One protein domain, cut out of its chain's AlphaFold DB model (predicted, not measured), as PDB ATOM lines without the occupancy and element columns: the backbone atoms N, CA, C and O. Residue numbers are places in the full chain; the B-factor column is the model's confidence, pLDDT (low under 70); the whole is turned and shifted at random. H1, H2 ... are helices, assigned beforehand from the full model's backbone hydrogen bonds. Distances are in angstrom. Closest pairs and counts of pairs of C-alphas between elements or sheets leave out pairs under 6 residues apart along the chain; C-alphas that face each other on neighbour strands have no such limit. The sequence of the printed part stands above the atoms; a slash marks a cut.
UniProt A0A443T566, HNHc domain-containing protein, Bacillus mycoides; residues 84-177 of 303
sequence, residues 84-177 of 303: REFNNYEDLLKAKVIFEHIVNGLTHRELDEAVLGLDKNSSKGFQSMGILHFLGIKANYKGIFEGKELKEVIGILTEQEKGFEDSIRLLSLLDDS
ATOM      1  N   ARG A  84      46.570  59.005 -27.466       78.44
ATOM      2  CA  ARG A  84      47.926  59.359 -27.015       78.44
ATOM      3  C   ARG A  84      48.998  58.681 -27.862       78.44
ATOM      4  O   ARG A  84      49.872  59.353 -28.388       78.44
ATOM      5  N   GLU A  85      48.923  57.365 -27.995       80.00
ATOM      6  CA  GLU A  85      49.874  56.580 -28.776       80.00
ATOM      7  C   GLU A  85      49.753  56.901 -30.269       80.00
ATOM      8  O   GLU A  85      50.766  57.038 -30.944       80.00
ATOM      9  N   PHE A  86      48.534  57.120 -30.771       83.75
ATOM     10  CA  PHE A  86      48.297  57.464 -32.172       83.75
ATOM     11  C   PHE A  86      48.915  58.812 -32.580       83.75
ATOM     12  O   PHE A  86      49.448  58.932 -33.678       83.75
ATOM     13  N   ASN A  87      48.903  59.823 -31.708       87.19
ATOM     14  CA  ASN A  87      49.475  61.141 -32.012       87.19
ATOM     15  C   ASN A  87      50.998  61.222 -31.825       87.19
ATOM     16  O   ASN A  87      51.612  62.163 -32.317       87.19
ATOM     17  N   ASN A  88      51.608  60.266 -31.123       88.44
ATOM     18  CA  ASN A  88      53.040  60.296 -30.806       88.44
ATOM     19  C   ASN A  88      53.948  59.833 -31.953       88.44
ATOM     20  O   ASN A  88      55.165  59.950 -31.838       88.44
ATOM     21  N   TYR A  89      53.379  59.289 -33.026       88.38
ATOM     22  CA  TYR A  89      54.131  58.780 -34.168       88.38
ATOM     23  C   TYR A  89      53.783  59.548 -35.440       88.38
ATOM     24  O   TYR A  89      52.713  60.146 -35.551       88.38
ATOM     25  N   GLU A  90      54.692  59.530 -36.408       89.56
ATOM     26  CA  GLU A  90      54.442  60.076 -37.739       89.56
ATOM     27  C   GLU A  90      53.484  59.178 -38.527       89.56
ATOM     28  O   GLU A  90      53.424  57.964 -38.315       89.56
ATOM     29  N   ASP A  91      52.738  59.769 -39.457       89.12
ATOM     30  CA  ASP A  91      51.726  59.053 -40.240       89.12
ATOM     31  C   ASP A  91      52.322  57.893 -41.054       89.12
ATOM     32  O   ASP A  91      51.707  56.833 -41.131       89.12
ATOM     33  N   LEU A  92      53.555  58.026 -41.557       85.19
ATOM     34  CA  LEU A  92      54.237  56.941 -42.272       85.19
ATOM     35  C   LEU A  92      54.516  55.730 -41.365       85.19
ATOM     36  O   LEU A  92      54.348  54.588 -41.786       85.19
ATOM     37  N   LEU A  93      54.905  55.959 -40.105       88.69
ATOM     38  CA  LEU A  93      55.119  54.878 -39.137       88.69
ATOM     39  C   LEU A  93      53.797  54.217 -38.746       88.69
ATOM     40  O   LEU A  93      53.733  52.992 -38.666       88.69
ATOM     41  N   LYS A  94      52.726  55.000 -38.565       93.94
ATOM     42  CA  LYS A  94      51.380  54.452 -38.325       93.94
ATOM     43  C   LYS A  94      50.930  53.583 -39.493       93.94
ATOM     44  O   LYS A  94      50.443  52.482 -39.269       93.94
ATOM     45  N   ALA A  95      51.137  54.054 -40.721       91.62
ATOM     46  CA  ALA A  95      50.798  53.311 -41.923       91.62
ATOM     47  C   ALA A  95      51.549  51.975 -41.991       91.62
ATOM     48  O   ALA A  95      50.926  50.942 -42.224       91.62
ATOM     49  N   LYS A  96      52.863  51.970 -41.704       92.38
ATOM     50  CA  LYS A  96      53.657  50.731 -41.622       92.38
ATOM     51  C   LYS A  96      53.123  49.786 -40.548       92.38
ATOM     52  O   LYS A  96      52.962  48.607 -40.820       92.38
ATOM     53  N   VAL A  97      52.794  50.295 -39.357       94.81
ATOM     54  CA  VAL A  97      52.208  49.476 -38.280       94.81
ATOM     55  C   VAL A  97      50.910  48.805 -38.731       94.81
ATOM     56  O   VAL A  97      50.714  47.625 -38.449       94.81
ATOM     57  N   ILE A  98      50.036  49.530 -39.438       94.88
ATOM     58  CA  ILE A  98      48.795  48.973 -39.990       94.88
ATOM     59  C   ILE A  98      49.126  47.873 -41.000       94.88
ATOM     60  O   ILE A  98      48.681  46.744 -40.817       94.88
ATOM     61  N   PHE A  99      49.927  48.193 -42.022       93.62
ATOM     62  CA  PHE A  99      50.270  47.279 -43.113       93.62
ATOM     63  C   PHE A  99      50.899  45.977 -42.601       93.62
ATOM     64  O   PHE A  99      50.393  44.891 -42.875       93.62
ATOM     65  N   GLU A 100      51.941  46.081 -41.778       94.31
ATOM     66  CA  GLU A 100      52.659  44.929 -41.231       94.31
ATOM     67  C   GLU A 100      51.767  44.047 -40.340       94.31
ATOM     68  O   GLU A 100      51.923  42.827 -40.299       94.31
ATOM     69  N   HIS A 101      50.797  44.633 -39.634       95.81
ATOM     70  CA  HIS A 101      49.870  43.860 -38.813       95.81
ATOM     71  C   HIS A 101      48.836  43.104 -39.651       95.81
ATOM     72  O   HIS A 101      48.599  41.915 -39.415       95.81
ATOM     73  N   ILE A 102      48.191  43.791 -40.598       93.88
ATOM     74  CA  ILE A 102      47.031  43.246 -41.316       93.88
ATOM     75  C   ILE A 102      47.418  42.392 -42.525       93.88
ATOM     76  O   ILE A 102      46.656  41.501 -42.882       93.88
ATOM     77  N   VAL A 103      48.591  42.630 -43.121       91.75
ATOM     78  CA  VAL A 103      49.109  41.874 -44.275       91.75
ATOM     79  C   VAL A 103      50.110  40.821 -43.815       91.75
ATOM     80  O   VAL A 103      49.883  39.633 -44.001       91.75
ATOM     81  N   ASN A 104      51.185  41.238 -43.142       90.19
ATOM     82  CA  ASN A 104      52.284  40.338 -42.771       90.19
ATOM     83  C   ASN A 104      52.067  39.625 -41.428       90.19
ATOM     84  O   ASN A 104      52.885  38.810 -41.005       90.19
ATOM     85  N   GLY A 105      50.972  39.931 -40.726       92.88
ATOM     86  CA  GLY A 105      50.613  39.248 -39.492       92.88
ATOM     87  C   GLY A 105      51.611  39.471 -38.354       92.88
ATOM     88  O   GLY A 105      51.755  38.594 -37.501       92.88
ATOM     89  N   LEU A 106      52.297  40.615 -38.285       93.25
ATOM     90  CA  LEU A 106      53.196  40.895 -37.163       93.25
ATOM     91  C   LEU A 106      52.400  41.090 -35.862       93.25
ATOM     92  O   LEU A 106      51.331  41.709 -35.821       93.25
ATOM     93  N   THR A 107      52.916  40.555 -34.757       93.88
ATOM     94  CA  THR A 107      52.386  40.814 -33.412       93.88
ATOM     95  C   THR A 107      52.734  42.227 -32.952       93.88
ATOM     96  O   THR A 107      53.705  42.821 -33.404       93.88
ATOM     97  N   HIS A 108      52.001  42.764 -31.970       94.56
ATOM     98  CA  HIS A 108      52.295  44.099 -31.437       94.56
ATOM     99  C   HIS A 108      53.745  44.247 -30.936       94.56
ATOM    100  O   HIS A 108      54.367  45.293 -31.081       94.56
ATOM    101  N   ARG A 109      54.327  43.185 -30.365       91.31
ATOM    102  CA  ARG A 109      55.720  43.229 -29.905       91.31
ATOM    103  C   ARG A 109      56.709  43.311 -31.071       91.31
ATOM    104  O   ARG A 109      57.672  44.059 -30.982       91.31
ATOM    105  N   GLU A 110      56.459  42.563 -32.143       91.19
ATOM    106  CA  GLU A 110      57.279  42.613 -33.359       91.19
ATOM    107  C   GLU A 110      57.148  43.968 -34.060       91.19
ATOM    108  O   GLU A 110      58.147  44.505 -34.518       91.19
ATOM    109  N   LEU A 111      55.953  44.566 -34.075       91.62
ATOM    110  CA  LEU A 111      55.722  45.903 -34.634       91.62
ATOM    111  C   LEU A 111      56.480  46.991 -33.865       91.62
ATOM    112  O   LEU A 111      57.083  47.876 -34.471       91.62
ATOM    113  N   ASP A 112      56.470  46.926 -32.534       91.62
ATOM    114  CA  ASP A 112      57.216  47.867 -31.701       91.62
ATOM    115  C   ASP A 112      58.725  47.827 -32.003       91.62
ATOM    116  O   ASP A 112      59.360  48.876 -32.056       91.62
ATOM    117  N   GLU A 113      59.288  46.639 -32.229       89.25
ATOM    118  CA  GLU A 113      60.709  46.448 -32.538       89.25
ATOM    119  C   GLU A 113      61.030  46.817 -33.996       89.25
ATOM    120  O   GLU A 113      61.857  47.691 -34.252       89.25
ATOM    121  N   ALA A 114      60.352  46.184 -34.955       86.06
ATOM    122  CA  ALA A 114      60.681  46.262 -36.377       86.06
ATOM    123  C   ALA A 114      60.237  47.573 -37.042       86.06
ATOM    124  O   ALA A 114      60.876  48.021 -37.993       86.06
ATOM    125  N   VAL A 115      59.153  48.192 -36.559       89.19
ATOM    126  CA  VAL A 115      58.584  49.405 -37.168       89.19
ATOM    127  C   VAL A 115      58.853  50.637 -36.315       89.19
ATOM    128  O   VAL A 115      59.279  51.662 -36.842       89.19
ATOM    129  N   LEU A 116      58.608  50.557 -35.003       88.56
ATOM    130  CA  LEU A 116      58.742  51.709 -34.101       88.56
ATOM    131  C   LEU A 116      60.145  51.843 -33.484       88.56
ATOM    132  O   LEU A 116      60.399  52.828 -32.790       88.56
ATOM    133  N   GLY A 117      61.046  50.886 -33.733       87.06
ATOM    134  CA  GLY A 117      62.439  50.926 -33.280       87.06
ATOM    135  C   GLY A 117      62.607  50.852 -31.760       87.06
ATOM    136  O   GLY A 117      63.583  51.371 -31.220       87.06
ATOM    137  N   LEU A 118      61.642  50.264 -31.048       87.88
ATOM    138  CA  LEU A 118      61.688  50.124 -29.597       87.88
ATOM    139  C   LEU A 118      62.543  48.923 -29.188       87.88
ATOM    140  O   LEU A 118      62.566  47.887 -29.849       87.88
ATOM    141  N   ASP A 119      63.228  49.046 -28.053       85.56
ATOM    142  CA  ASP A 119      64.079  47.976 -27.540       85.56
ATOM    143  C   ASP A 119      63.260  46.726 -27.168       85.56
ATOM    144  O   ASP A 119      62.282  46.777 -26.413       85.56
ATOM    145  N   LYS A 120      63.718  45.574 -27.664       79.19
ATOM    146  CA  LYS A 120      63.069  44.270 -27.491       79.19
ATOM    147  C   LYS A 120      62.918  43.857 -26.030       79.19
ATOM    148  O   LYS A 120      61.992  43.112 -25.705       79.19
ATOM    149  N   ASN A 121      63.824  44.286 -25.151       80.19
ATOM    150  CA  ASN A 121      63.823  43.884 -23.742       80.19
ATOM    151  C   ASN A 121      62.827  44.693 -22.903       80.19
ATOM    152  O   ASN A 121      62.329  44.195 -21.892       80.19
ATOM    153  N   SER A 122      62.514  45.914 -23.329       80.38
ATOM    154  CA  SER A 122      61.637  46.847 -22.618       80.38
ATOM    155  C   SER A 122      60.242  46.969 -23.233       80.38
ATOM    156  O   SER A 122      59.271  47.176 -22.497       80.38
ATOM    157  N   SER A 123      60.104  46.795 -24.550       87.06
ATOM    158  CA  SER A 123      58.804  46.857 -25.214       87.06
ATOM    159  C   SER A 123      57.916  45.652 -24.876       87.06
ATOM    160  O   SER A 123      58.336  44.491 -24.845       87.06
ATOM    161  N   LYS A 124      56.632  45.951 -24.652       88.88
ATOM    162  CA  LYS A 124      55.555  44.968 -24.479       88.88
ATOM    163  C   LYS A 124      54.532  44.998 -25.622       88.88
ATOM    164  O   LYS A 124      53.511  44.324 -25.514       88.88
ATOM    165  N   GLY A 125      54.781  45.757 -26.693       87.38
ATOM    166  CA  GLY A 125      53.831  45.927 -27.794       87.38
ATOM    167  C   GLY A 125      52.723  46.948 -27.517       87.38
ATOM    168  O   GLY A 125      51.692  46.919 -28.176       87.38
ATOM    169  N   PHE A 126      52.845  47.800 -26.495       90.62
ATOM    170  CA  PHE A 126      51.739  48.690 -26.114       90.62
ATOM    171  C   PHE A 126      51.574  49.869 -27.071       90.62
ATOM    172  O   PHE A 126      50.464  50.374 -27.229       90.62
ATOM    173  N   GLN A 127      52.658  50.293 -27.714       91.81
ATOM    174  CA  GLN A 127      52.684  51.454 -28.585       91.81
ATOM    175  C   GLN A 127      51.971  51.144 -29.903       91.81
ATOM    176  O   GLN A 127      50.971  51.790 -30.217       91.81
ATOM    177  N   SER A 128      52.396  50.098 -30.617       92.19
ATOM    178  CA  SER A 128      51.705  49.612 -31.819       92.19
ATOM    179  C   SER A 128      50.271  49.165 -31.526       92.19
ATOM    180  O   SER A 128      49.361  49.522 -32.275       92.19
ATOM    181  N   MET A 129      50.024  48.483 -30.397       92.94
ATOM    182  CA  MET A 129      48.664  48.150 -29.950       92.94
ATOM    183  C   MET A 129      47.805  49.408 -29.807       92.94
ATOM    184  O   MET A 129      46.656  49.403 -30.235       92.94
ATOM    185  N   GLY A 130      48.338  50.477 -29.209       91.50
ATOM    186  CA  GLY A 130      47.639  51.751 -29.050       91.50
ATOM    187  C   GLY A 130      47.248  52.371 -30.392       91.50
ATOM    188  O   GLY A 130      46.095  52.766 -30.557       91.50
ATOM    189  N   ILE A 131      48.167  52.372 -31.364       92.44
ATOM    190  CA  ILE A 131      47.916  52.848 -32.735       92.44
ATOM    191  C   ILE A 131      46.781  52.044 -33.390       92.44
ATOM    192  O   ILE A 131      45.787  52.624 -33.822       92.44
ATOM    193  N   LEU A 132      46.888  50.710 -33.412       93.75
ATOM    194  CA  LEU A 132      45.888  49.831 -34.033       93.75
ATOM    195  C   LEU A 132      44.525  49.953 -33.339       93.75
ATOM    196  O   LEU A 132      43.482  50.103 -33.973       93.75
ATOM    197  N   HIS A 133      44.527  49.969 -32.006       93.44
ATOM    198  CA  HIS A 133      43.310  50.054 -31.212       93.44
ATOM    199  C   HIS A 133      42.607  51.401 -31.327       93.44
ATOM    200  O   HIS A 133      41.398  51.446 -31.084       93.44
ATOM    201  N   PHE A 134      43.323  52.484 -31.624       92.19
ATOM    202  CA  PHE A 134      42.713  53.773 -31.929       92.19
ATOM    203  C   PHE A 134      41.852  53.675 -33.192       92.19
ATOM    204  O   PHE A 134      40.690  54.059 -33.145       92.19
ATOM    205  N   LEU A 135      42.371  53.032 -34.242       89.88
ATOM    206  CA  LEU A 135      41.669  52.783 -35.510       89.88
ATOM    207  C   LEU A 135      40.598  51.687 -35.417       89.88
ATOM    208  O   LEU A 135      39.867  51.438 -36.364       89.88
ATOM    209  N   GLY A 136      40.508  51.003 -34.278       90.75
ATOM    210  CA  GLY A 136      39.578  49.895 -34.077       90.75
ATOM    211  C   GLY A 136      40.049  48.556 -34.635       90.75
ATOM    212  O   GLY A 136      39.318  47.576 -34.494       90.75
ATOM    213  N   ILE A 137      41.275  48.497 -35.152       92.19
ATOM    214  CA  ILE A 137      41.955  47.281 -35.595       92.19
ATOM    215  C   ILE A 137      42.413  46.513 -34.348       92.19
ATOM    216  O   ILE A 137      43.143  47.035 -33.500       92.19
ATOM    217  N   LYS A 138      41.922  45.282 -34.181       91.81
ATOM    218  CA  LYS A 138      42.260  44.387 -33.059       91.81
ATOM    219  C   LYS A 138      42.978  43.141 -33.576       91.81
ATOM    220  O   LYS A 138      43.153  42.965 -34.773       91.81
ATOM    221  N   ALA A 139      43.324  42.232 -32.667       87.75
ATOM    222  CA  ALA A 139      44.043  40.997 -32.987       87.75
ATOM    223  C   ALA A 139      43.367  40.099 -34.047       87.75
ATOM    224  O   ALA A 139      44.042  39.280 -34.656       87.75
ATOM    225  N   ASN A 140      42.059  40.237 -34.276       88.50
ATOM    226  CA  ASN A 140      41.316  39.522 -35.320       88.50
ATOM    227  C   ASN A 140      41.558  40.053 -36.745       88.50
ATOM    228  O   ASN A 140      41.101  39.430 -37.693       88.50
ATOM    229  N   TYR A 141      42.264  41.172 -36.895       91.94
ATOM    230  CA  TYR A 141      42.742  41.675 -38.184       91.94
ATOM    231  C   TYR A 141      44.153  41.193 -38.530       91.94
ATOM    232  O   TYR A 141      44.635  41.458 -39.628       91.94
ATOM    233  N   LYS A 142      44.834  40.518 -37.599       94.44
ATOM    234  CA  LYS A 142      46.206  40.050 -37.788       94.44
ATOM    235  C   LYS A 142      46.280  39.113 -38.999       94.44
ATOM    236  O   LYS A 142      45.685  38.040 -38.958       94.44
ATOM    237  N   GLY A 143      47.027  39.508 -40.030       89.56
ATOM    238  CA  GLY A 143      47.213  38.716 -41.254       89.56
ATOM    239  C   GLY A 143      45.933  38.487 -42.066       89.56
ATOM    240  O   GLY A 143      45.882  37.573 -42.879       89.56
ATOM    241  N   ILE A 144      44.877  39.281 -41.857       90.69
ATOM    242  CA  ILE A 144      43.604  39.106 -42.577       90.69
ATOM    243  C   ILE A 144      43.740  39.305 -44.097       90.69
ATOM    244  O   ILE A 144      42.921  38.806 -44.865       90.69
ATOM    245  N   PHE A 145      44.788  40.011 -44.523       89.75
ATOM    246  CA  PHE A 145      45.147  40.254 -45.915       89.75
ATOM    247  C   PHE A 145      46.460  39.555 -46.309       89.75
ATOM    248  O   PHE A 145      47.167  40.034 -47.194       89.75
ATOM    249  N   GLU A 146      46.827  38.456 -45.644       87.62
ATOM    250  CA  GLU A 146      48.049  37.711 -45.967       87.62
ATOM    251  C   GLU A 146      48.094  37.329 -47.457       87.62
ATOM    252  O   GLU A 146      47.134  36.794 -48.014       87.62
ATOM    253  N   GLY A 147      49.214  37.649 -48.112       78.50
ATOM    254  CA  GLY A 147      49.430  37.393 -49.537       78.50
ATOM    255  C   GLY A 147      48.839  38.425 -50.505       78.50
ATOM    256  O   GLY A 147      49.003  38.242 -51.707       78.50
ATOM    257  N   LYS A 148      48.187  39.493 -50.022       80.69
ATOM    258  CA  LYS A 148      47.649  40.573 -50.871       80.69
ATOM    259  C   LYS A 148      48.588  41.772 -50.975       80.69
ATOM    260  O   LYS A 148      49.253  42.150 -50.010       80.69
ATOM    261  N   GLU A 149      48.597  42.414 -52.138       82.62
ATOM    262  CA  GLU A 149      49.331  43.656 -52.371       82.62
ATOM    263  C   GLU A 149      48.642  44.866 -51.719       82.62
ATOM    264  O   GLU A 149      47.422  44.911 -51.552       82.62
ATOM    265  N   LEU A 150      49.416  45.914 -51.405       82.56
ATOM    266  CA  LEU A 150      48.912  47.140 -50.764       82.56
ATOM    267  C   LEU A 150      47.725  47.764 -51.519       82.56
ATOM    268  O   LEU A 150      46.767  48.220 -50.895       82.56
ATOM    269  N   LYS A 151      47.765  47.758 -52.857       79.31
ATOM    270  CA  LYS A 151      46.687  48.299 -53.698       79.31
ATOM    271  C   LYS A 151      45.394  47.504 -53.572       79.31
ATOM    272  O   LYS A 151      44.325  48.105 -53.506       79.31
ATOM    273  N   GLU A 152      45.490  46.179 -53.495       80.88
ATOM    274  CA  GLU A 152      44.329  45.321 -53.257       80.88
ATOM    275  C   GLU A 152      43.730  45.607 -51.881       80.88
ATOM    276  O   GLU A 152      42.526  45.803 -51.766       80.88
ATOM    277  N   VAL A 153      44.568  45.709 -50.843       86.12
ATOM    278  CA  VAL A 153      44.122  46.022 -49.477       86.12
ATOM    279  C   VAL A 153      43.383  47.358 -49.432       86.12
ATOM    280  O   VAL A 153      42.286  47.431 -48.881       86.12
ATOM    281  N   ILE A 154      43.939  48.412 -50.040       84.56
ATOM    282  CA  ILE A 154      43.281  49.724 -50.120       84.56
ATOM    283  C   ILE A 154      41.939  49.617 -50.855       84.56
ATOM    284  O   ILE A 154      40.954  50.190 -50.387       84.56
ATOM    285  N   GLY A 155      41.878  48.863 -51.957       81.56
ATOM    286  CA  GLY A 155      40.640  48.604 -52.696       81.56
ATOM    287  C   GLY A 155      39.563  47.966 -51.815       81.56
ATOM    288  O   GLY A 155      38.476  48.523 -51.686       81.56
ATOM    289  N   ILE A 156      39.904  46.877 -51.119       83.44
ATOM    290  CA  ILE A 156      38.973  46.143 -50.246       83.44
ATOM    291  C   ILE A 156      38.449  47.026 -49.112       83.44
ATOM    292  O   ILE A 156      37.257  47.001 -48.801       83.44
ATOM    293  N   LEU A 157      39.326  47.815 -48.483       85.81
ATOM    294  CA  LEU A 157      38.932  48.729 -47.409       85.81
ATOM    295  C   LEU A 157      38.050  49.875 -47.921       85.81
ATOM    296  O   LEU A 157      37.142  50.294 -47.210       85.81
ATOM    297  N   THR A 158      38.298  50.367 -49.139       82.50
ATOM    298  CA  THR A 158      37.522  51.456 -49.762       82.50
ATOM    299  C   THR A 158      36.105  51.021 -50.127       82.50
ATOM    300  O   THR A 158      35.185  51.832 -50.077       82.50
ATOM    301  N   GLU A 159      35.914  49.747 -50.471       77.44
ATOM    302  CA  GLU A 159      34.590  49.184 -50.748       77.44
ATOM    303  C   GLU A 159      33.735  49.006 -49.485       77.44
ATOM    304  O   GLU A 159      32.516  48.878 -49.585       77.44
ATOM    305  N   GLN A 160      34.337  49.030 -48.290       77.56
ATOM    306  CA  GLN A 160      33.566  49.014 -47.048       77.56
ATOM    307  C   GLN A 160      32.851  50.352 -46.861       77.56
ATOM    308  O   GLN A 160      33.478  51.407 -46.878       77.56
ATOM    309  N   GLU A 161      31.538  50.317 -46.616       58.47
ATOM    310  CA  GLU A 161      30.724  51.536 -46.587       58.47
ATOM    311  C   GLU A 161      31.201  52.590 -45.565       58.47
ATOM    312  O   GLU A 161      30.995  53.780 -45.814       58.47
ATOM    313  N   LYS A 162      31.775  52.189 -44.408       70.88
ATOM    314  CA  LYS A 162      32.187  53.101 -43.312       70.88
ATOM    315  C   LYS A 162      33.298  52.540 -42.413       70.88
ATOM    316  O   LYS A 162      33.294  51.356 -42.084       70.88
ATOM    317  N   GLY A 163      34.155  53.428 -41.895       79.94
ATOM    318  CA  GLY A 163      34.987  53.207 -40.698       79.94
ATOM    319  C   GLY A 163      36.490  53.033 -40.936       79.94
ATOM    320  O   GLY A 163      37.267  53.096 -39.983       79.94
ATOM    321  N   PHE A 164      36.919  52.835 -42.183       89.00
ATOM    322  CA  PHE A 164      38.329  52.637 -42.538       89.00
ATOM    323  C   PHE A 164      39.009  53.889 -43.099       89.00
ATOM    324  O   PHE A 164      40.151  53.803 -43.540       89.00
ATOM    325  N   GLU A 165      38.361  55.052 -43.067       89.31
ATOM    326  CA  GLU A 165      38.803  56.268 -43.761       89.31
ATOM    327  C   GLU A 165      40.225  56.685 -43.350       89.31
ATOM    328  O   GLU A 165      41.072  56.955 -44.203       89.31
ATOM    329  N   ASP A 166      40.525  56.659 -42.047       90.00
ATOM    330  CA  ASP A 166      41.866  56.955 -41.531       90.00
ATOM    331  C   ASP A 166      42.896  55.887 -41.913       90.00
ATOM    332  O   ASP A 166      44.045  56.217 -42.210       90.00
ATOM    333  N   SER A 167      42.495  54.613 -41.930       91.50
ATOM    334  CA  SER A 167      43.383  53.512 -42.322       91.50
ATOM    335  C   SER A 167      43.738  53.605 -43.803       91.50
ATOM    336  O   SER A 167      44.911  53.510 -44.148       91.50
ATOM    337  N   ILE A 168      42.750  53.875 -44.663       89.06
ATOM    338  CA  ILE A 168      42.933  54.097 -46.102       89.06
ATOM    339  C   ILE A 168      43.856  55.295 -46.324       89.06
ATOM    340  O   ILE A 168      44.863  55.164 -47.011       89.06
ATOM    341  N   ARG A 169      43.574  56.438 -45.682       92.00
ATOM    342  CA  ARG A 169      44.404  57.646 -45.790       92.00
ATOM    343  C   ARG A 169      45.866  57.368 -45.439       92.00
ATOM    344  O   ARG A 169      46.752  57.829 -46.151       92.00
ATOM    345  N   LEU A 170      46.119  56.649 -44.344       91.38
ATOM    346  CA  LEU A 170      47.472  56.303 -43.909       91.38
ATOM    347  C   LEU A 170      48.142  55.313 -44.871       91.38
ATOM    348  O   LEU A 170      49.287  55.533 -45.255       91.38
ATOM    349  N   LEU A 171      47.446  54.252 -45.288       89.88
ATOM    350  CA  LEU A 171      47.981  53.243 -46.207       89.88
ATOM    351  C   LEU A 171      48.319  53.829 -47.585       89.88
ATOM    352  O   LEU A 171      49.348  53.466 -48.150       89.88
ATOM    353  N   SER A 172      47.537  54.787 -48.090       85.88
ATOM    354  CA  SER A 172      47.851  55.483 -49.345       85.88
ATOM    355  C   SER A 172      49.185  56.238 -49.297       85.88
ATOM    356  O   SER A 172      49.879  56.307 -50.306       85.88
ATOM    357  N   LEU A 173      49.613  56.727 -48.121       84.56
ATOM    358  CA  LEU A 173      50.932  57.364 -47.969       84.56
ATOM    359  C   LEU A 173      52.088  56.381 -48.208       84.56
ATOM    360  O   LEU A 173      53.171  56.800 -48.619       84.56
ATOM    361  N   LEU A 174      51.886  55.085 -47.941       79.19
ATOM    362  CA  LEU A 174      52.890  54.061 -48.244       79.19
ATOM    363  C   LEU A 174      52.996  53.795 -49.743       79.19
ATOM    364  O   LEU A 174      54.112  53.597 -50.221       79.19
ATOM    365  N   ASP A 175      51.876  53.812 -50.470       73.50
ATOM    366  CA  ASP A 175      51.877  53.635 -51.930       73.50
ATOM    367  C   ASP A 175      52.626  54.797 -52.598       73.50
ATOM    368  O   ASP A 175      53.565  54.580 -53.369       73.50
ATOM    369  N   ASP A 176      52.322  56.032 -52.184       71.00
ATOM    370  CA  ASP A 176      53.011  57.233 -52.662       71.00
ATOM    371  C   ASP A 176      54.508  57.212 -52.318       71.00
ATOM    372  O   ASP A 176      55.354  57.497 -53.167       71.00
ATOM    373  N   SER A 177      54.870  56.832 -51.088       71.62
ATOM    374  CA  SER A 177      56.276  56.741 -50.678       71.62
ATOM    375  C   SER A 177      57.039  55.661 -51.451       71.62
ATOM    376  O   SER A 177      58.194  55.884 -51.816       71.62
TER     377      SER A 177
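AT A GLANCE: This is residues 84 to 177 of the 303 residues of the protein "HNHc domain-containing protein" of Bacillus mycoides (UniProt A0A443T566). A helical hairpin, H5 and H6, packs through H6 across one side of H2, the helix in the middle, while H3 and H4 pack on the other side of H2, with the short H1 beside H4. The helices mostly cross one another, and a long stretch with no named element, residues 135 to 149, leads from H4 to the hairpin. The printed part has 94 residues with six named helices, H1 to H6 in order along the chain, and no named strand; the class is all helix. The whole is compact, with a radius of gyration of the C-alphas of 12.4 A, and only just elongated, spanning 40 by 26 by 25 A.

IN THESE COORDINATES: Find C-alpha 165 at (38.803, 56.268, -43.761); from there H6, the longest helix, residues 165 to 177, runs 18.8 A to C-alpha 177 at (56.276, 56.741, -50.678). Before it comes H5, residues 150 to 159, 14.5 A long. Look next at H2, residues 91 to 102, which runs 16.5 A from C-alpha 91 at (51.726, 59.053, -40.240). H4 holds residues 126 to 134 over 11.9 A, H3 residues 108 to 114 over 10.0 A, and H1 residues 84 to 87 over 5.5 A.

HOW THE PARTS SIT: Start at H6, which touches H5 at a shallow tilt of 25 degrees, opposite ways, a helical hairpin; the closest C-alphas are those of Ile 154 and Ile 168, 5.9 A apart. H6 also touches H2, about perpendicular at 76 degrees, closest at the C-alphas of Ala 95 and Leu 170, 4.9 A. H2 and H4 are the hubs, touching three helices each. H2 touches H4 with residues 94 to 98 alone, about perpendicular at 88 degrees, closest at the C-alphas of Val 97 and Ser 128, 6.5 A. With residues 97 to 101 alone H2 touches H3, at a steep tilt of 57 degrees, opposite ways, closest at the C-alphas of Val 97 and Leu 111, 6.2 A. H3 touches H4 at a steep tilt of 64 degrees, opposite ways, where the C-alphas of His 108 and Ser 128 come closest, 5.6 A. H1 touches H4, closest at the C-alphas of Phe 86 and Ile 131, 4.7 A. Among the pairs that are apart are H4 and H6, and H3 and H5. Every O i to N i+4 pair is within hydrogen-bond range in H2, H3, H4 and H5, and 7 of 9 are in H6; H1 is too short for such a pair.

THE WHOLE: The two C-alphas farthest apart, those of Asn 121 and Glu 161, are 40.9 A from each other. The printed part has no cut. The links H3 to H4 and H4 to H5 are long. The mean pLDDT of the printed part is 87.2, and residue 161 alone is under 70.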